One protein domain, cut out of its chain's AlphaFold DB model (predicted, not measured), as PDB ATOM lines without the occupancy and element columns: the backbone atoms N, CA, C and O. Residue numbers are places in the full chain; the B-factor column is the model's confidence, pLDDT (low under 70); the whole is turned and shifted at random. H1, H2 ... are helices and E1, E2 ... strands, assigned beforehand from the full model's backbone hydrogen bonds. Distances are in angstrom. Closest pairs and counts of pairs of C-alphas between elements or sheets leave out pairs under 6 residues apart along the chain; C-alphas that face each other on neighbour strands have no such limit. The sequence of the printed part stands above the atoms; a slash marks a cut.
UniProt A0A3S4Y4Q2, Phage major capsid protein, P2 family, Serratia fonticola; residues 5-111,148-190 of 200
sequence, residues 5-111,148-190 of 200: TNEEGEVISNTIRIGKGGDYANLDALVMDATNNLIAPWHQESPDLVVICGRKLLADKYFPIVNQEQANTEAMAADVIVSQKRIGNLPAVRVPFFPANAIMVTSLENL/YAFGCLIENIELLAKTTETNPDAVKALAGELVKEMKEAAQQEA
ATOM      1  N   THR A   5      -5.442  -2.935  34.444       66.56
ATOM      2  CA  THR A   5      -6.884  -2.703  34.263       66.56
ATOM      3  C   THR A   5      -7.145  -1.352  33.600       66.56
ATOM      4  O   THR A   5      -6.402  -0.405  33.850       66.56
ATOM      5  N   ASN A   6      -8.183  -1.245  32.763       62.91
ATOM      6  CA  ASN A   6      -8.658   0.051  32.257       62.91
ATOM      7  C   ASN A   6      -9.423   0.828  33.353       62.91
ATOM      8  O   ASN A   6      -9.685   0.295  34.433       62.91
ATOM      9  N   GLU A   7      -9.804   2.080  33.071       60.75
ATOM     10  CA  GLU A   7     -10.594   2.937  33.981       60.75
ATOM     11  C   GLU A   7     -11.967   2.330  34.351       60.75
ATOM     12  O   GLU A   7     -12.574   2.722  35.346       60.75
ATOM     13  N   GLU A   8     -12.432   1.332  33.592       59.03
ATOM     14  CA  GLU A   8     -13.698   0.612  33.778       59.03
ATOM     15  C   GLU A   8     -13.522  -0.748  34.496       59.03
ATOM     16  O   GLU A   8     -14.497  -1.457  34.744       59.03
ATOM     17  N   GLY A   9     -12.291  -1.110  34.885       61.56
ATOM     18  CA  GLY A   9     -11.973  -2.326  35.645       61.56
ATOM     19  C   GLY A   9     -11.767  -3.603  34.816       61.56
ATOM     20  O   GLY A   9     -11.560  -4.675  35.390       61.56
ATOM     21  N   GLU A  10     -11.780  -3.526  33.486       56.09
ATOM     22  CA  GLU A  10     -11.470  -4.652  32.602       56.09
ATOM     23  C   GLU A  10      -9.960  -4.901  32.513       56.09
ATOM     24  O   GLU A  10      -9.151  -3.979  32.404       56.09
ATOM     25  N   VAL A  11      -9.568  -6.177  32.529       67.19
ATOM     26  CA  VAL A  11      -8.164  -6.601  32.465       67.19
ATOM     27  C   VAL A  11      -7.631  -6.470  31.036       67.19
ATOM     28  O   VAL A  11      -8.003  -7.245  30.158       67.19
ATOM     29  N   ILE A  12      -6.690  -5.549  30.830       63.91
ATOM     30  CA  ILE A  12      -6.002  -5.310  29.553       63.91
ATOM     31  C   ILE A  12      -4.831  -6.291  29.367       63.91
ATOM     32  O   ILE A  12      -4.575  -6.772  28.263       63.91
ATOM     33  N   SER A  13      -4.103  -6.606  30.444       69.38
ATOM     34  CA  SER A  13      -2.912  -7.467  30.396       69.38
ATOM     35  C   SER A  13      -2.668  -8.159  31.735       69.38
ATOM     36  O   SER A  13      -2.837  -7.558  32.793       69.38
ATOM     37  N   ASN A  14      -2.217  -9.417  31.705       76.19
ATOM     38  CA  ASN A  14      -1.789 -10.155  32.904       76.19
ATOM     39  C   ASN A  14      -0.331  -9.857  33.314       76.19
ATOM     40  O   ASN A  14       0.176 -10.453  34.263       76.19
ATOM     41  N   THR A  15       0.352  -8.977  32.583       83.44
ATOM     42  CA  THR A  15       1.760  -8.623  32.789       83.44
ATOM     43  C   THR A  15       1.884  -7.111  32.825       83.44
ATOM     44  O   THR A  15       1.332  -6.441  31.950       83.44
ATOM     45  N   ILE A  16       2.614  -6.599  33.816       85.88
ATOM     46  CA  ILE A  16       2.879  -5.170  33.986       85.88
ATOM     47  C   ILE A  16       4.188  -4.853  33.272       85.88
ATOM     48  O   ILE A  16       5.259  -5.299  33.694       85.88
ATOM     49  N   ARG A  17       4.104  -4.096  32.180       89.81
ATOM     50  CA  ARG A  17       5.255  -3.756  31.341       89.81
ATOM     51  C   ARG A  17       5.847  -2.429  31.784       89.81
ATOM     52  O   ARG A  17       5.169  -1.404  31.788       89.81
ATOM     53  N   ILE A  18       7.134  -2.433  32.106       88.00
ATOM     54  CA  ILE A  18       7.862  -1.242  32.543       88.00
ATOM     55  C   ILE A  18       8.893  -0.868  31.486       88.00
ATOM     56  O   ILE A  18       9.768  -1.667  31.163       88.00
ATOM     57  N   GLY A  19       8.823   0.357  30.975       85.44
ATOM     58  CA  GLY A  19       9.773   0.891  30.003       85.44
ATOM     59  C   GLY A  19       9.110   1.773  28.950       85.44
ATOM     60  O   GLY A  19       7.910   2.039  28.987       85.44
ATOM     61  N   LYS A  20       9.899   2.253  27.984       82.62
ATOM     62  CA  LYS A  20       9.395   3.118  26.907       82.62
ATOM     63  C   LYS A  20       8.356   2.355  26.070       82.62
ATOM     64  O   LYS A  20       8.698   1.361  25.442       82.62
ATOM     65  N   GLY A  21       7.107   2.827  26.063       79.69
ATOM     66  CA  GLY A  21       5.986   2.155  25.389       79.69
ATOM     67  C   GLY A  21       5.340   1.009  26.184       79.69
ATOM     68  O   GLY A  21       4.543   0.269  25.613       79.69
ATOM     69  N   GLY A  22       5.695   0.842  27.464       85.44
ATOM     70  CA  GLY A  22       4.994  -0.030  28.413       85.44
ATOM     71  C   GLY A  22       3.881   0.695  29.177       85.44
ATOM     72  O   GLY A  22       3.595   1.861  28.904       85.44
ATOM     73  N   ASP A  23       3.288   0.005  30.153       85.62
ATOM     74  CA  ASP A  23       2.208   0.524  31.006       85.62
ATOM     75  C   ASP A  23       2.720   1.609  31.969       85.62
ATOM     76  O   ASP A  23       2.052   2.613  32.201       85.62
ATOM     77  N   TYR A  24       3.950   1.447  32.472       88.62
ATOM     78  CA  TYR A  24       4.642   2.457  33.275       88.62
ATOM     79  C   TYR A  24       5.982   2.838  32.648       88.62
ATOM     80  O   TYR A  24       6.739   1.990  32.170       88.62
ATOM     81  N   ALA A  25       6.326   4.127  32.717       88.81
ATOM     82  CA  ALA A  25       7.587   4.638  32.181       88.81
ATOM     83  C   ALA A  25       8.819   4.126  32.951       88.81
ATOM     84  O   ALA A  25       9.878   3.906  32.363       88.81
ATOM     85  N   ASN A  26       8.696   3.961  34.270       88.44
ATOM     86  CA  ASN A  26       9.766   3.504  35.149       88.44
ATOM     87  C   ASN A  26       9.196   2.771  36.377       88.44
ATOM     88  O   ASN A  26       7.996   2.812  36.649       88.44
ATOM     89  N   LEU A  27      10.082   2.102  37.121       89.69
ATOM     90  CA  LEU A  27       9.717   1.357  38.330       89.69
ATOM     91  C   LEU A  27       9.191   2.265  39.451       89.69
ATOM     92  O   LEU A  27       8.371   1.842  40.258       89.69
ATOM     93  N   ASP A  28       9.663   3.510  39.496       91.62
ATOM     94  CA  ASP A  28       9.275   4.480  40.521       91.62
ATOM     95  C   ASP A  28       7.806   4.896  40.377       91.62
ATOM     96  O   ASP A  28       7.095   4.960  41.375       91.62
ATOM     97  N   ALA A  29       7.341   5.106  39.145       91.81
ATOM     98  CA  ALA A  29       5.962   5.453  38.827       91.81
ATOM     99  C   ALA A  29       5.001   4.329  39.224       91.81
ATOM    100  O   ALA A  29       3.971   4.604  39.828       91.81
ATOM    101  N   LEU A  30       5.374   3.074  38.952       92.25
ATOM    102  CA  LEU A  30       4.591   1.907  39.358       92.25
ATOM    103  C   LEU A  30       4.422   1.838  40.880       92.25
ATOM    104  O   LEU A  30       3.320   1.616  41.370       92.25
ATOM    105  N   VAL A  31       5.506   2.032  41.636       92.62
ATOM    106  CA  VAL A  31       5.443   1.988  43.104       92.62
ATOM    107  C   VAL A  31       4.641   3.162  43.661       92.62
ATOM    108  O   VAL A  31       3.831   2.954  44.555       92.62
ATOM    109  N   MET A  32       4.816   4.377  43.133       92.94
ATOM    110  CA  MET A  32       4.037   5.536  43.584       92.94
ATOM    111  C   MET A  32       2.539   5.351  43.334       92.94
ATOM    112  O   MET A  32       1.732   5.632  44.215       92.94
ATOM    113  N   ASP A  33       2.170   4.849  42.158       92.38
ATOM    114  CA  ASP A  33       0.777   4.573  41.818       92.38
ATOM    115  C   ASP A  33       0.177   3.478  42.713       92.38
ATOM    116  O   ASP A  33      -0.890   3.653  43.303       92.38
ATOM    117  N   ALA A  34       0.908   2.376  42.906       92.06
ATOM    118  CA  ALA A  34       0.478   1.288  43.774       92.06
ATOM    119  C   ALA A  34       0.294   1.732  45.234       92.06
ATOM    120  O   ALA A  34      -0.671   1.320  45.877       92.06
ATOM    121  N   THR A  35       1.177   2.586  45.756       92.19
ATOM    122  CA  THR A  35       1.050   3.146  47.110       92.19
ATOM    123  C   THR A  35      -0.189   4.031  47.234       92.19
ATOM    124  O   THR A  35      -0.935   3.892  48.198       92.19
ATOM    125  N   ASN A  36      -0.459   4.889  46.250       91.88
ATOM    126  CA  ASN A  36      -1.580   5.832  46.308       91.88
ATOM    127  C   ASN A  36      -2.952   5.171  46.105       91.88
ATOM    128  O   ASN A  36      -3.949   5.664  46.628       91.88
ATOM    129  N   ASN A  37      -3.017   4.079  45.338       91.44
ATOM    130  CA  ASN A  37      -4.290   3.481  44.929       91.44
ATOM    131  C   ASN A  37      -4.614   2.143  45.606       91.44
ATOM    132  O   ASN A  37      -5.790   1.799  45.712       91.44
ATOM    133  N   LEU A  38      -3.616   1.367  46.049       91.94
ATOM    134  CA  LEU A  38      -3.852   0.021  46.603       91.94
ATOM    135  C   LEU A  38      -3.751  -0.049  48.124       91.94
ATOM    136  O   LEU A  38      -4.371  -0.925  48.723       91.94
ATOM    137  N   ILE A  39      -2.954   0.822  48.743       93.38
ATOM    138  CA  ILE A  39      -2.821   0.879  50.202       93.38
ATOM    139  C   ILE A  39      -3.971   1.720  50.756       93.38
ATOM    140  O   ILE A  39      -4.363   2.719  50.150       93.38
ATOM    141  N   ALA A  40      -4.527   1.328  51.901       92.50
ATOM    142  CA  ALA A  40      -5.624   2.075  52.503       92.50
ATOM    143  C   ALA A  40      -5.199   3.503  52.907       92.50
ATOM    144  O   ALA A  40      -4.084   3.681  53.400       92.50
ATOM    145  N   PRO A  41      -6.079   4.519  52.781       92.69
ATOM    146  CA  PRO A  41      -5.707   5.930  52.942       92.69
ATOM    147  C   PRO A  41      -5.008   6.289  54.259       92.69
ATOM    148  O   PRO A  41      -4.125   7.137  54.276       92.69
ATOM    149  N   TRP A  42      -5.362   5.631  55.366       92.38
ATOM    150  CA  TRP A  42      -4.754   5.888  56.679       92.38
ATOM    151  C   TRP A  42      -3.321   5.357  56.816       92.38
ATOM    152  O   TRP A  42      -2.607   5.771  57.724       92.38
ATOM    153  N   HIS A  43      -2.896   4.466  55.920       93.19
ATOM    154  CA  HIS A  43      -1.553   3.889  55.897       93.19
ATOM    155  C   HIS A  43      -0.639   4.518  54.840       93.19
ATOM    156  O   HIS A  43       0.575   4.347  54.915       93.19
ATOM    157  N   GLN A  44      -1.192   5.255  53.869       91.19
ATOM    158  CA  GLN A  44      -0.443   5.817  52.733       91.19
ATOM    159  C   GLN A  44       0.649   6.811  53.151       91.19
ATOM    160  O   GLN A  44       1.713   6.844  52.540       91.19
ATOM    161  N   GLU A  45       0.404   7.600  54.198       91.19
ATOM    162  CA  GLU A  45       1.362   8.586  54.724       91.19
ATOM    163  C   GLU A  45       2.250   8.025  55.848       91.19
ATOM    164  O   GLU A  45       2.960   8.776  56.520       91.19
ATOM    165  N   SER A  46       2.219   6.709  56.082       91.44
ATOM    166  CA  SER A  46       3.012   6.094  57.143       91.44
ATOM    167  C   SER A  46       4.520   6.240  56.867       91.44
ATOM    168  O   SER A  46       4.981   5.898  55.771       91.44
ATOM    169  N   PRO A  47       5.317   6.712  57.847       91.88
ATOM    170  CA  PRO A  47       6.759   6.905  57.674       91.88
ATOM    171  C   PRO A  47       7.528   5.585  57.542       91.88
ATOM    172  O   PRO A  47       8.648   5.580  57.028       91.88
ATOM    173  N   ASP A  48       6.927   4.476  57.978       93.06
ATOM    174  CA  ASP A  48       7.568   3.162  58.052       93.06
ATOM    175  C   ASP A  48       7.372   2.325  56.779       93.06
ATOM    176  O   ASP A  48       7.779   1.164  56.720       93.06
ATOM    177  N   LEU A  49       6.749   2.895  55.740       94.38
ATOM    178  CA  LEU A  49       6.571   2.218  54.461       94.38
ATOM    179  C   LEU A  49       7.918   1.933  53.792       94.38
ATOM    180  O   LEU A  49       8.723   2.830  53.521       94.38
ATOM    181  N   VAL A  50       8.130   0.663  53.453       95.25
ATOM    182  CA  VAL A  50       9.308   0.201  52.723       95.25
ATOM    183  C   VAL A  50       8.910  -0.590  51.480       95.25
ATOM    184  O   VAL A  50       7.827  -1.170  51.387       95.25
ATOM    185  N   VAL A  51       9.822  -0.642  50.511       95.75
ATOM    186  CA  VAL A  51       9.660  -1.427  49.283       95.75
ATOM    187  C   VAL A  51      10.562  -2.649  49.354       95.75
ATOM    188  O   VAL A  51      11.783  -2.547  49.249       95.75
ATOM    189  N   ILE A  52       9.971  -3.826  49.504       95.44
ATOM    190  CA  ILE A  52      10.671  -5.106  49.501       95.44
ATOM    191  C   ILE A  52      10.759  -5.610  48.061       95.44
ATOM    192  O   ILE A  52       9.753  -5.750  47.363       95.44
ATOM    193  N   CYS A  53      11.976  -5.892  47.600       93.75
ATOM    194  CA  CYS A  53      12.200  -6.368  46.240       93.75
ATOM    195  C   CYS A  53      13.401  -7.315  46.121       93.75
ATOM    196  O   CYS A  53      14.299  -7.373  46.970       93.75
ATOM    197  N   GLY A  54      13.414  -8.074  45.024       91.19
ATOM    198  CA  GLY A  54      14.523  -8.946  44.658       91.19
ATOM    199  C   GLY A  54      15.716  -8.185  44.070       91.19
ATOM    200  O   GLY A  54      15.626  -7.035  43.639       91.19
ATOM    201  N   ARG A  55      16.868  -8.863  43.987       89.69
ATOM    202  CA  ARG A  55      18.110  -8.281  43.440       89.69
ATOM    203  C   ARG A  55      17.972  -7.830  41.982       89.69
ATOM    204  O   ARG A  55      18.580  -6.829  41.616       89.69
ATOM    205  N   LYS A  56      17.226  -8.583  41.166       90.50
ATOM    206  CA  LYS A  56      17.113  -8.357  39.719       90.50
ATOM    207  C   LYS A  56      16.525  -6.977  39.406       90.50
ATOM    208  O   LYS A  56      17.197  -6.188  38.759       90.50
ATOM    209  N   LEU A  57      15.360  -6.644  39.968       88.81
ATOM    210  CA  LEU A  57      14.691  -5.357  39.720       88.81
ATOM    211  C   LEU A  57      15.532  -4.151  40.155       88.81
ATOM    212  O   LEU A  57      15.584  -3.145  39.449       88.81
ATOM    213  N   LEU A  58      16.235  -4.253  41.291       88.19
ATOM    214  CA  LEU A  58      17.161  -3.202  41.725       88.19
ATOM    215  C   LEU A  58      18.322  -3.035  40.742       88.19
ATOM    216  O   LEU A  58      18.671  -1.911  40.389       88.19
ATOM    217  N   ALA A  59      18.922  -4.143  40.304       87.62
ATOM    218  CA  ALA A  59      20.010  -4.102  39.338       87.62
ATOM    219  C   ALA A  59      19.542  -3.489  38.014       87.62
ATOM    220  O   ALA A  59      20.195  -2.580  37.519       87.62
ATOM    221  N   ASP A  60      18.388  -3.904  37.499       87.12
ATOM    222  CA  ASP A  60      17.853  -3.413  36.228       87.12
ATOM    223  C   ASP A  60      17.551  -1.903  36.268       87.12
ATOM    224  O   ASP A  60      17.759  -1.202  35.277       87.12
ATOM    225  N   LYS A  61      17.135  -1.368  37.428       87.56
ATOM    226  CA  LYS A  61      16.951   0.077  37.630       87.56
ATOM    227  C   LYS A  61      18.278   0.844  37.641       87.56
ATOM    228  O   LYS A  61      18.390   1.881  36.992       87.56
ATOM    229  N   TYR A  62      19.260   0.383  38.419       87.38
ATOM    230  CA  TYR A  62      20.501   1.137  38.653       87.38
ATOM    231  C   TYR A  62      21.573   0.903  37.585       87.38
ATOM    232  O   TYR A  62      22.425   1.765  37.378       87.38
ATOM    233  N   PHE A  63      21.534  -0.224  36.877       87.12
ATOM    234  CA  PHE A  63      22.540  -0.578  35.879       87.12
ATOM    235  C   PHE A  63      22.677   0.469  34.759       87.12
ATOM    236  O   PHE A  63      23.804   0.873  34.485       87.12
ATOM    237  N   PRO A  64      21.592   1.013  34.167       86.81
ATOM    238  CA  PRO A  64      21.708   2.063  33.155       86.81
ATOM    239  C   PRO A  64      22.310   3.378  33.663       86.81
ATOM    240  O   PRO A  64      22.763   4.165  32.840       86.81
ATOM    241  N   ILE A  65      22.268   3.640  34.974       85.69
ATOM    242  CA  ILE A  65      22.851   4.842  35.594       85.69
ATOM    243  C   ILE A  65      24.362   4.652  35.755       85.69
ATOM    244  O   ILE A  65      25.137   5.544  35.435       85.69
ATOM    245  N   VAL A  66      24.779   3.464  36.200       84.81
ATOM    246  CA  VAL A  66      26.197   3.120  36.388       84.81
ATOM    247  C   VAL A  66      26.914   2.900  35.052       84.81
ATOM    248  O   VAL A  66      28.102   3.169  34.937       84.81
ATOM    249  N   ASN A  67      26.205   2.431  34.023       85.44
ATOM    250  CA  ASN A  67      26.779   2.108  32.713       85.44
ATOM    251  C   ASN A  67      26.918   3.323  31.767       85.44
ATOM    252  O   ASN A  67      27.070   3.144  30.561       85.44
ATOM    253  N   GLN A  68      26.806   4.551  32.275       85.00
ATOM    254  CA  GLN A  68      27.020   5.774  31.495       85.00
ATOM    255  C   GLN A  68      28.367   6.397  31.854       85.00
ATOM    256  O   GLN A  68      28.718   6.477  33.028       85.00
ATOM    257  N   GLU A  69      29.103   6.860  30.844       84.62
ATOM    258  CA  GLU A  69      30.299   7.683  31.035       84.62
ATOM    259  C   GLU A  69      29.855   9.142  31.223       84.62
ATOM    260  O   GLU A  69      29.177   9.700  30.360       84.62
ATOM    261  N   GLN A  70      30.164   9.728  32.382       84.69
ATOM    262  CA  GLN A  70      29.638  11.029  32.822       84.69
ATOM    263  C   GLN A  70      30.764  11.898  33.385       84.69
ATOM    264  O   GLN A  70      31.804  11.384  33.807       84.69
ATOM    265  N   ALA A  71      30.559  13.215  33.447       89.44
ATOM    266  CA  ALA A  71      31.518  14.099  34.104       89.44
ATOM    267  C   ALA A  71      31.625  13.773  35.608       89.44
ATOM    268  O   ALA A  71      30.650  13.360  36.232       89.44
ATOM    269  N   ASN A  72      32.788  14.015  36.227       84.06
ATOM    270  CA  ASN A  72      33.060  13.638  37.628       84.06
ATOM    271  C   ASN A  72      31.991  14.119  38.632       84.06
ATOM    272  O   ASN A  72      31.711  13.439  39.617       84.06
ATOM    273  N   THR A  73      31.380  15.285  38.398       87.06
ATOM    274  CA  THR A  73      30.306  15.819  39.251       87.06
ATOM    275  C   THR A  73      29.009  15.012  39.136       87.06
ATOM    276  O   THR A  73      28.346  14.774  40.142       87.06
ATOM    277  N   GLU A  74      28.660  14.563  37.931       85.31
ATOM    278  CA  GLU A  74      27.470  13.747  37.661       85.31
ATOM    279  C   GLU A  74      27.673  12.309  38.141       85.31
ATOM    280  O   GLU A  74      26.781  11.741  38.767       85.31
ATOM    281  N   ALA A  75      28.882  11.766  37.965       85.50
ATOM    282  CA  ALA A  75      29.269  10.472  38.519       85.50
ATOM    283  C   ALA A  75      29.132  10.447  40.053       85.50
ATOM    284  O   ALA A  75      28.529   9.533  40.611       85.50
ATOM    285  N   MET A  76      29.589  11.500  40.742       86.62
ATOM    286  CA  MET A  76      29.430  11.613  42.195       86.62
ATOM    287  C   MET A  76      27.951  11.679  42.614       86.62
ATOM    288  O   MET A  76      27.564  11.080  43.618       86.62
ATOM    289  N   ALA A  77      27.103  12.373  41.849       85.81
ATOM    290  CA  ALA A  77      25.663  12.395  42.101       85.81
ATOM    291  C   ALA A  77      25.018  11.016  41.868       85.81
ATOM    292  O   ALA A  77      24.196  10.574  42.675       85.81
ATOM    293  N   ALA A  78      25.419  10.313  40.807       85.50
ATOM    294  CA  ALA A  78      24.960   8.965  40.496       85.50
ATOM    295  C   ALA A  78      25.310   7.973  41.618       85.50
ATOM    296  O   ALA A  78      24.441   7.213  42.052       85.50
ATOM    297  N   ASP A  79      26.529   8.034  42.153       85.06
ATOM    298  CA  ASP A  79      26.967   7.184  43.264       85.06
ATOM    299  C   ASP A  79      26.132   7.414  44.531       85.06
ATOM    300  O   ASP A  79      25.699   6.457  45.184       85.06
ATOM    301  N   VAL A  80      25.826   8.675  44.855       87.88
ATOM    302  CA  VAL A  80      24.942   9.008  45.982       87.88
ATOM    303  C   VAL A  80      23.544   8.424  45.762       87.88
ATOM    304  O   VAL A  80      23.000   7.794  46.671       87.88
ATOM    305  N   ILE A  81      22.981   8.544  44.558       85.50
ATOM    306  CA  ILE A  81      21.648   8.011  44.229       85.50
ATOM    307  C   ILE A  81      21.612   6.480  44.351       85.50
ATOM    308  O   ILE A  81      20.682   5.919  44.937       85.50
ATOM    309  N   VAL A  82      22.633   5.792  43.834       85.69
ATOM    310  CA  VAL A  82      22.742   4.326  43.904       85.69
ATOM    311  C   VAL A  82      22.922   3.855  45.350       85.69
ATOM    312  O   VAL A  82      22.376   2.814  45.731       85.69
ATOM    313  N   SER A  83      23.633   4.620  46.183       84.50
ATOM    314  CA  SER A  83      23.864   4.271  47.589       84.50
ATOM    315  C   SER A  83      22.586   4.282  48.436       84.50
ATOM    316  O   SER A  83      22.416   3.416  49.295       84.50
ATOM    317  N   GLN A  84      21.661   5.210  48.164       85.25
ATOM    318  CA  GLN A  84      20.441   5.393  48.956       85.25
ATOM    319  C   GLN A  84      19.382   4.314  48.711       85.25
ATOM    320  O   GLN A  84      18.517   4.124  49.561       85.25
ATOM    321  N   LYS A  85      19.432   3.623  47.563       87.00
ATOM    322  CA  LYS A  85      18.508   2.538  47.179       87.00
ATOM    323  C   LYS A  85      17.036   2.862  47.465       87.00
ATOM    324  O   LYS A  85      16.392   2.211  48.281       87.00
ATOM    325  N   ARG A  86      16.499   3.881  46.795       89.81
ATOM    326  CA  ARG A  86      15.082   4.277  46.894       89.81
ATOM    327  C   ARG A  86      14.309   3.897  45.635       89.81
ATOM    328  O   ARG A  86      14.843   4.025  44.530       89.81
ATOM    329  N   ILE A  87      13.054   3.479  45.794       91.00
ATOM    330  CA  ILE A  87      12.103   3.252  44.697       91.00
ATOM    331  C   ILE A  87      10.789   3.962  45.031       91.00
ATOM    332  O   ILE A  87      10.264   3.778  46.121       91.00
ATOM    333  N   GLY A  88      10.277   4.793  44.123       88.25
ATOM    334  CA  GLY A  88       9.000   5.493  44.305       88.25
ATOM    335  C   GLY A  88       8.971   6.396  45.543       88.25
ATOM    336  O   GLY A  88       7.975   6.444  46.251       88.25
ATOM    337  N   ASN A  89      10.095   7.055  45.843       90.31
ATOM    338  CA  ASN A  89      10.328   7.830  47.069       90.31
ATOM    339  C   ASN A  89      10.240   7.033  48.390       90.31
ATOM    340  O   ASN A  89      10.271   7.626  49.464       90.31
ATOM    341  N   LEU A  90      10.227   5.705  48.340       93.00
ATOM    342  CA  LEU A  90      10.300   4.844  49.515       93.00
ATOM    343  C   LEU A  90      11.680   4.167  49.602       93.00
ATOM    344  O   LEU A  90      12.323   3.924  48.571       93.00
ATOM    345  N   PRO A  91      12.186   3.881  50.812       94.06
ATOM    346  CA  PRO A  91      13.404   3.093  50.984       94.06
ATOM    347  C   PRO A  91      13.191   1.662  50.471       94.06
ATOM    348  O   PRO A  91      12.194   1.015  50.793       94.06
ATOM    349  N   ALA A  92      14.133   1.153  49.673       93.44
ATOM    350  CA  ALA A  92      14.064  -0.200  49.136       93.44
ATOM    351  C   ALA A  92      14.924  -1.174  49.954       93.44
ATOM    352  O   ALA A  92      16.133  -0.989  50.124       93.44
ATOM    353  N   VAL A  93      14.302  -2.259  50.408       93.62
ATOM    354  CA  VAL A  93      14.942  -3.350  51.141       93.62
ATOM    355  C   VAL A  93      15.082  -4.552  50.217       93.62
ATOM    356  O   VAL A  93      14.125  -5.012  49.596       93.62
ATOM    357  N   ARG A  94      16.305  -5.083  50.132       91.38
ATOM    358  CA  ARG A  94      16.583  -6.303  49.370       91.38
ATOM    359  C   ARG A  94      16.489  -7.519  50.284       91.38
ATOM    360  O   ARG A  94      17.196  -7.582  51.289       91.38
ATOM    361  N   VAL A  95      15.707  -8.511  49.884       92.12
ATOM    362  CA  VAL A  95      15.611  -9.798  50.588       92.12
ATOM    363  C   VAL A  95      16.144 -10.903  49.665       92.12
ATOM    364  O   VAL A  95      15.832 -10.906  48.468       92.12
ATOM    365  N   PRO A  96      17.027 -11.802  50.143       92.75
ATOM    366  CA  PRO A  96      17.515 -12.912  49.327       92.75
ATOM    367  C   PRO A  96      16.375 -13.878  48.978       92.75
ATOM    368  O   PRO A  96      15.428 -14.024  49.741       92.75
ATOM    369  N   PHE A  97      16.477 -14.536  47.821       93.12
ATOM    370  CA  PHE A  97      15.482 -15.496  47.307       93.12
ATOM    371  C   PHE A  97      14.070 -14.934  47.062       93.12
ATOM    372  O   PHE A  97      13.171 -15.691  46.709       93.12
ATOM    373  N   PHE A  98      13.878 -13.617  47.173       94.31
ATOM    374  CA  PHE A  98      12.624 -12.969  46.806       94.31
ATOM    375  C   PHE A  98      12.355 -13.107  45.291       94.31
ATOM    376  O   PHE A  98      13.311 -12.997  44.507       94.31
ATOM    377  N   PRO A  99      11.095 -13.317  44.855       92.81
ATOM    378  CA  PRO A  99      10.754 -13.447  43.441       92.81
ATOM    379  C   PRO A  99      11.279 -12.280  42.596       92.81
ATOM    380  O   PRO A  99      11.166 -11.108  42.955       92.81
ATOM    381  N   ALA A 100      11.885 -12.601  41.453       91.19
ATOM    382  CA  ALA A 100      12.617 -11.624  40.649       91.19
ATOM    383  C   ALA A 100      11.719 -10.643  39.872       91.19
ATOM    384  O   ALA A 100      12.221  -9.640  39.380       91.19
ATOM    385  N   ASN A 101      10.430 -10.947  39.739       91.38
ATOM    386  CA  ASN A 101       9.419 -10.217  38.971       91.38
ATOM    387  C   ASN A 101       8.295  -9.664  39.867       91.38
ATOM    388  O   ASN A 101       7.180  -9.451  39.388       91.38
ATOM    389  N   ALA A 102       8.572  -9.471  41.159       92.88
ATOM    390  CA  ALA A 102       7.611  -8.949  42.121       92.88
ATOM    391  C   ALA A 102       8.213  -7.863  43.019       92.88
ATOM    392  O   ALA A 102       9.428  -7.797  43.233       92.88
ATOM    393  N   ILE A 103       7.327  -7.032  43.562       94.31
ATOM    394  CA  ILE A 103       7.606  -5.996  44.555       94.31
ATOM    395  C   ILE A 103       6.510  -6.043  45.611       94.31
ATOM    396  O   ILE A 103       5.336  -6.094  45.268       94.31
ATOM    397  N   MET A 104       6.882  -5.977  46.885       95.12
ATOM    398  CA  MET A 104       5.934  -5.814  47.984       95.12
ATOM    399  C   MET A 104       6.162  -4.464  48.658       95.12
ATOM    400  O   MET A 104       7.286  -4.150  49.040       95.12
ATOM    401  N   VAL A 105       5.108  -3.670  48.804       95.56
ATOM    402  CA  VAL A 105       5.129  -2.405  49.546       95.56
ATOM    403  C   VAL A 105       4.370  -2.627  50.845       95.56
ATOM    404  O   VAL A 105       3.215  -3.033  50.800       95.56
ATOM    405  N   THR A 106       5.026  -2.447  51.989       96.06
ATOM    406  CA  THR A 106       4.445  -2.613  53.336       96.06
ATOM    407  C   THR A 106       5.414  -2.042  54.376       96.06
ATOM    408  O   THR A 106       6.572  -1.781  54.056       96.06
ATOM    409  N   SER A 107       4.989  -1.894  55.632       95.06
ATOM    410  CA  SER A 107       5.927  -1.780  56.760       95.06
ATOM    411  C   SER A 107       6.545  -3.144  57.102       95.06
ATOM    412  O   SER A 107       5.889  -4.178  56.946       95.06
ATOM    413  N   LEU A 108       7.798  -3.155  57.578       93.94
ATOM    414  CA  LEU A 108       8.472  -4.373  58.057       93.94
ATOM    415  C   LEU A 108       7.818  -4.941  59.320       93.94
ATOM    416  O   LEU A 108       7.843  -6.150  59.515       93.94
ATOM    417  N   GLU A 109       7.218  -4.086  60.147       94.19
ATOM    418  CA  GLU A 109       6.540  -4.496  61.383       94.19
ATOM    419  C   GLU A 109       5.180  -5.152  61.120       94.19
ATOM    420  O   GLU A 109       4.639  -5.827  61.987       94.19
ATOM    421  N   ASN A 110       4.639  -4.996  59.909       95.06
ATOM    422  CA  ASN A 110       3.400  -5.649  59.489       95.06
ATOM    423  C   ASN A 110       3.591  -7.150  59.181       95.06
ATOM    424  O   ASN A 110       2.617  -7.884  59.012       95.06
ATOM    425  N   LEU A 111       4.843  -7.600  59.034       95.06
ATOM    426  CA  LEU A 111       5.192  -8.979  58.700       95.06
ATOM    427  C   LEU A 111       5.706  -9.695  59.946       95.06
ATOM    428  O   LEU A 111       6.815  -9.430  60.411       95.06
ATOM    429  N   TYR A 148      -3.710  -6.592  56.229       94.25
ATOM    430  CA  TYR A 148      -3.735  -6.723  54.774       94.25
ATOM    431  C   TYR A 148      -3.929  -5.389  54.044       94.25
ATOM    432  O   TYR A 148      -3.525  -5.275  52.891       94.25
ATOM    433  N   ALA A 149      -4.525  -4.381  54.684       93.75
ATOM    434  CA  ALA A 149      -4.764  -3.071  54.082       93.75
ATOM    435  C   ALA A 149      -3.522  -2.161  54.112       93.75
ATOM    436  O   ALA A 149      -3.490  -1.134  53.428       93.75
ATOM    437  N   PHE A 150      -2.500  -2.532  54.895       93.56
ATOM    438  CA  PHE A 150      -1.235  -1.804  55.021       93.56
ATOM    439  C   PHE A 150      -0.200  -2.205  53.953       93.56
ATOM    440  O   PHE A 150       0.861  -1.594  53.829       93.56
ATOM    441  N   GLY A 151      -0.482  -3.234  53.156       93.56
ATOM    442  CA  GLY A 151       0.461  -3.725  52.164       93.56
ATOM    443  C   GLY A 151      -0.158  -3.932  50.796       93.56
ATOM    444  O   GLY A 151      -1.334  -4.256  50.661       93.56
ATOM    445  N   CYS A 152       0.661  -3.809  49.757       94.38
ATOM    446  CA  CYS A 152       0.297  -4.252  48.424       94.38
ATOM    447  C   CYS A 152       1.432  -5.062  47.788       94.38
ATOM    448  O   CYS A 152       2.616  -4.742  47.906       94.38
ATOM    449  N   LEU A 153       1.059  -6.151  47.114       94.12
ATOM    450  CA  LEU A 153       1.974  -6.982  46.339       94.12
ATOM    451  C   LEU A 153       1.752  -6.713  44.852       94.12
ATOM    452  O   LEU A 153       0.618  -6.757  44.362       94.12
ATOM    453  N   ILE A 154       2.833  -6.436  44.141       93.44
ATOM    454  CA  ILE A 154       2.872  -6.238  42.699       93.44
ATOM    455  C   ILE A 154       3.613  -7.420  42.089       93.44
ATOM    456  O   ILE A 154       4.759  -7.683  42.449       93.44
ATOM    457  N   GLU A 155       2.971  -8.128  41.170       91.56
ATOM    458  CA  GLU A 155       3.514  -9.337  40.546       91.56
ATOM    459  C   GLU A 155       3.531  -9.207  39.024       91.56
ATOM    460  O   GLU A 155       2.897  -8.320  38.453       91.56
ATOM    461  N   ASN A 156       4.228 -10.136  38.363       90.62
ATOM    462  CA  ASN A 156       4.311 -10.219  36.903       90.62
ATOM    463  C   ASN A 156       4.898  -8.956  36.260       90.62
ATOM    464  O   ASN A 156       4.425  -8.498  35.219       90.62
ATOM    465  N   ILE A 157       5.941  -8.406  36.882       90.50
ATOM    466  CA  ILE A 157       6.677  -7.265  36.347       90.50
ATOM    467  C   ILE A 157       7.615  -7.737  35.234       90.50
ATOM    468  O   ILE A 157       8.479  -8.592  35.455       90.50
ATOM    469  N   GLU A 158       7.486  -7.130  34.059       89.56
ATOM    470  CA  GLU A 158       8.383  -7.325  32.925       89.56
ATOM    471  C   GLU A 158       9.012  -5.990  32.518       89.56
ATOM    472  O   GLU A 158       8.326  -5.018  32.204       89.56
ATOM    473  N   LEU A 159      10.342  -5.940  32.527       84.94
ATOM    474  CA  LEU A 159      11.099  -4.774  32.085       84.94
ATOM    475  C   LEU A 159      11.328  -4.876  30.579       84.94
ATOM    476  O   LEU A 159      12.021  -5.777  30.105       84.94
ATOM    477  N   LEU A 160      10.756  -3.938  29.832       83.88
ATOM    478  CA  LEU A 160      11.004  -3.800  28.408       83.88
ATOM    479  C   LEU A 160      12.419  -3.256  28.205       83.88
ATOM    480  O   LEU A 160      12.827  -2.277  28.837       83.88
ATOM    481  N   ALA A 161      13.172  -3.878  27.298       68.69
ATOM    482  CA  ALA A 161      14.464  -3.347  26.892       68.69
ATOM    483  C   ALA A 161      14.272  -1.924  26.351       68.69
ATOM    484  O   ALA A 161      13.349  -1.673  25.573       68.69
ATOM    485  N   LYS A 162      15.153  -0.986  26.738       58.50
ATOM    486  CA  LYS A 162      15.244   0.301  26.041       58.50
ATOM    487  C   LYS A 162      15.451  -0.031  24.568       58.50
ATOM    488  O   LYS A 162      16.507  -0.546  24.210       58.50
ATOM    489  N   THR A 163      14.458   0.255  23.728       45.31
ATOM    490  CA  THR A 163      14.676   0.366  22.290       45.31
ATOM    491  C   THR A 163      15.826   1.342  22.136       45.31
ATOM    492  O   THR A 163      15.667   2.528  22.439       45.31
ATOM    493  N   THR A 164      16.997   0.839  21.748       41.47
ATOM    494  CA  THR A 164      18.011   1.661  21.110       41.47
ATOM    495  C   THR A 164      17.256   2.411  20.034       41.47
ATOM    496  O   THR A 164      16.701   1.804  19.120       41.47
ATOM    497  N   GLU A 165      17.109   3.718  20.208       47.28
ATOM    498  CA  GLU A 165      16.606   4.552  19.138       47.28
ATOM    499  C   GLU A 165      17.646   4.440  18.025       47.28
ATOM    500  O   GLU A 165      18.630   5.174  17.988       47.28
ATOM    501  N   THR A 166      17.464   3.485  17.114       40.94
ATOM    502  CA  THR A 166      17.904   3.672  15.744       40.94
ATOM    503  C   THR A 166      17.130   4.886  15.276       40.94
ATOM    504  O   THR A 166      15.979   4.763  14.857       40.94
ATOM    505  N   ASN A 167      17.718   6.066  15.470       49.34
ATOM    506  CA  ASN A 167      17.178   7.306  14.960       49.34
ATOM    507  C   ASN A 167      16.922   7.070  13.460       49.34
ATOM    508  O   ASN A 167      17.883   6.804  12.728       49.34
ATOM    509  N   PRO A 168      15.661   7.059  12.990       55.31
ATOM    510  CA  PRO A 168      15.352   6.702  11.609       55.31
ATOM    511  C   PRO A 168      16.032   7.654  10.615       55.31
ATOM    512  O   PRO A 168      16.310   7.259   9.483       55.31
ATOM    513  N   ASP A 169      16.382   8.864  11.058       57.75
ATOM    514  CA  ASP A 169      17.151   9.830  10.277       57.75
ATOM    515  C   ASP A 169      18.639   9.470  10.184       57.75
ATOM    516  O   ASP A 169      19.238   9.652   9.127       57.75
ATOM    517  N   ALA A 170      19.229   8.864  11.221       55.75
ATOM    518  CA  ALA A 170      20.609   8.370  11.176       55.75
ATOM    519  C   ALA A 170      20.742   7.145  10.256       55.75
ATOM    520  O   ALA A 170      21.706   7.035   9.502       55.75
ATOM    521  N   VAL A 171      19.741   6.256  10.252       59.00
ATOM    522  CA  VAL A 171      19.704   5.098   9.339       59.00
ATOM    523  C   VAL A 171      19.505   5.552   7.887       59.00
ATOM    524  O   VAL A 171      20.159   5.027   6.986       59.00
ATOM    525  N   LYS A 172      18.658   6.563   7.643       62.09
ATOM    526  CA  LYS A 172      18.491   7.169   6.310       62.09
ATOM    527  C   LYS A 172      19.731   7.929   5.838       62.09
ATOM    528  O   LYS A 172      20.042   7.860   4.654       62.09
ATOM    529  N   ALA A 173      20.435   8.625   6.731       66.25
ATOM    530  CA  ALA A 173      21.673   9.328   6.404       66.25
ATOM    531  C   ALA A 173      22.792   8.349   6.015       66.25
ATOM    532  O   ALA A 173      23.397   8.515   4.959       66.25
ATOM    533  N   LEU A 174      22.977   7.274   6.791       59.25
ATOM    534  CA  LEU A 174      23.970   6.235   6.502       59.25
ATOM    535  C   LEU A 174      23.653   5.486   5.193       59.25
ATOM    536  O   LEU A 174      24.540   5.215   4.388       59.25
ATOM    537  N   ALA A 175      22.371   5.199   4.941       69.81
ATOM    538  CA  ALA A 175      21.926   4.625   3.671       69.81
ATOM    539  C   ALA A 175      22.132   5.596   2.489       69.81
ATOM    540  O   ALA A 175      22.460   5.162   1.386       69.81
ATOM    541  N   GLY A 176      21.963   6.903   2.710       72.06
ATOM    542  CA  GLY A 176      22.211   7.943   1.714       72.06
ATOM    543  C   GLY A 176      23.688   8.077   1.335       72.06
ATOM    544  O   GLY A 176      23.995   8.199   0.148       72.06
ATOM    545  N   GLU A 177      24.596   8.002   2.310       70.31
ATOM    546  CA  GLU A 177      26.047   8.005   2.069       70.31
ATOM    547  C   GLU A 177      26.505   6.756   1.308       70.31
ATOM    548  O   GLU A 177      27.176   6.889   0.286       70.31
ATOM    549  N   LEU A 178      26.040   5.561   1.690       67.38
ATOM    550  CA  LEU A 178      26.340   4.313   0.972       67.38
ATOM    551  C   LEU A 178      25.870   4.336  -0.492       67.38
ATOM    552  O   LEU A 178      26.586   3.898  -1.389       67.38
ATOM    553  N   VAL A 179      24.682   4.883  -0.773       74.88
ATOM    554  CA  VAL A 179      24.178   5.015  -2.153       74.88
ATOM    555  C   VAL A 179      25.001   6.023  -2.964       74.88
ATOM    556  O   VAL A 179      25.141   5.863  -4.179       74.88
ATOM    557  N   LYS A 180      25.551   7.056  -2.318       73.94
ATOM    558  CA  LYS A 180      26.436   8.029  -2.962       73.94
ATOM    559  C   LYS A 180      27.788   7.397  -3.301       73.94
ATOM    560  O   LYS A 180      28.207   7.505  -4.450       73.94
ATOM    561  N   GLU A 181      28.392   6.658  -2.373       71.38
ATOM    562  CA  GLU A 181      29.643   5.926  -2.615       71.38
ATOM    563  C   GLU A 181      29.487   4.862  -3.713       71.38
ATOM    564  O   GLU A 181      30.333   4.761  -4.599       71.38
ATOM    565  N   MET A 182      28.368   4.126  -3.750       67.88
ATOM    566  CA  MET A 182      28.111   3.161  -4.831       67.88
ATOM    567  C   MET A 182      27.896   3.829  -6.199       67.88
ATOM    568  O   MET A 182      28.254   3.253  -7.226       67.88
ATOM    569  N   LYS A 183      27.335   5.045  -6.246       70.44
ATOM    570  CA  LYS A 183      27.217   5.818  -7.496       70.44
ATOM    571  C   LYS A 183      28.552   6.402  -7.952       70.44
ATOM    572  O   LYS A 183      28.794   6.444  -9.156       70.44
ATOM    573  N   GLU A 184      29.404   6.830  -7.025       64.88
ATOM    574  CA  GLU A 184      30.756   7.314  -7.328       64.88
ATOM    575  C   GLU A 184      31.664   6.165  -7.810       64.88
ATOM    576  O   GLU A 184      32.386   6.334  -8.793       64.88
ATOM    577  N   ALA A 185      31.535   4.962  -7.234       59.03
ATOM    578  CA  ALA A 185      32.211   3.754  -7.716       59.03
ATOM    579  C   ALA A 185      31.751   3.340  -9.131       59.03
ATOM    580  O   ALA A 185      32.577   3.032  -9.987       59.03
ATOM    581  N   ALA A 186      30.448   3.428  -9.426       58.16
ATOM    582  CA  ALA A 186      29.916   3.152 -10.765       58.16
ATOM    583  C   ALA A 186      30.341   4.191 -11.828       58.16
ATOM    584  O   ALA A 186      30.348   3.894 -13.021       58.16
ATOM    585  N   GLN A 187      30.702   5.415 -11.422       51.75
ATOM    586  CA  GLN A 187      31.226   6.445 -12.331       51.75
ATOM    587  C   GLN A 187      32.725   6.277 -12.632       51.75
ATOM    588  O   GLN A 187      33.177   6.693 -13.700       51.75
ATOM    589  N   GLN A 188      33.489   5.625 -11.749       45.19
ATOM    590  CA  GLN A 188      34.902   5.306 -11.989       45.19
ATOM    591  C   GLN A 188      35.082   4.138 -12.975       45.19
ATOM    592  O   GLN A 188      36.004   4.174 -13.786       45.19
ATOM    593  N   GLU A 189      34.162   3.168 -13.013       42.69
ATOM    594  CA  GLU A 189      34.190   2.083 -14.014       42.69
ATOM    595  C   GLU A 189      33.880   2.560 -15.447       42.69
ATOM    596  O   GLU A 189      34.271   1.912 -16.413       42.69
ATOM    597  N   ALA A 190      33.235   3.721 -15.619       44.81
ATOM    598  CA  ALA A 190      32.893   4.258 -16.940       44.81
ATOM    599  C   ALA A 190      34.029   5.049 -17.621       44.81
ATOM    600  O   ALA A 190      33.901   5.405 -18.793       44.81
TER     601      ALA A 190
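What this domain is: This is residues 5 to 111 and 148 to 190 of the 200 residues of the protein "Phage major capsid protein, P2 family" of Serratia fonticola (UniProt A0A3S4Y4Q2). A strongly twisted four-stranded sheet, E4 E3 E5 E6, has H1 packed over one face, a helical hairpin of H3 and H4 on the E4 side, and a small parallel pair, E2 and E7, running on from E6. The lone helix H5 sticks out far from this body, and its tail, residues 164 to 190, makes the length. The 150 printed residues run E1 E2 H1 H2 E3 H3 H4 E4 E5 E6 E7 H5, a mixed class with five named helices and seven named strands; the large sheet is mixed. The whole is elongated, 83 by 45 by 27 A, and only just extended, close to loose, with a radius of gyration of the C-alphas of 22.4 A.

How they stand to each other: E1, residues 11 to 13, pairs with no named strand and runs on into E2, residues 16 to 18, at 46 degrees. E2 is parallel to E7, residues 157 to 159, with N 18 and O 158 2.8 A apart. H1, residues 27 to 38, is on the sheet of E4, E3, E5 and E6, residues 90 to 94, 49 to 53, 103 to 107 and 152 to 154, at a height of 8.6 A, slantwise to E5 at 51 degrees on the local plane. H2, residues 41 to 44, is close to H1 but not clearly touching; the C-alphas of Thr 35 and Gln 44 are closest, 6.4 A apart. E3 is antiparallel to E5, N 52 to O 104 at 2.7 A, and parallel to E4, N 93 to O 51 at 2.8 A. H3, residues 55 to 66, and H4, residues 72 to 84, form a hairpin and only just touch, with 3 pairs of C-alphas within 8 A, closest Tyr 62 and Val 82 at 6.5 A. E3, H3, H4 and E4 make a strand-helix-strand unit, two parallel neighbours joined through helices, with a right-handed crossover. H1 and H3 with the sheet make two layers, helices on one face. E5 and E6 are antiparallel, N 154 to O 103 at 2.8 A. H5, residues 168 to 188, touches no helix. Every O i to N i+4 pair is within hydrogen-bond range in H1, H4 and H5; H3 has 6 of 8, and H2 is too short for one.

Where its parts are: C-alpha 11 begins E1 at (-8.164, -6.601, 32.465). H1 measures 15.9 A, H3 15.7 A, H4 18.9 A and E3 13.2 A. H5, 30.7 A long, ends at C-alpha 188, (34.902, 5.306, -11.989).

The domain as a whole: The C-alphas of Glu 109 and Ala 190 are farthest apart, 83.1 A. Residues 112 to 147 are cut out, leaving 10.0 A between C-alphas 111 and 148. No link printed whole is long. Confidence is under 70 in 33 residues, among them 5 to 13 and 161 to 175.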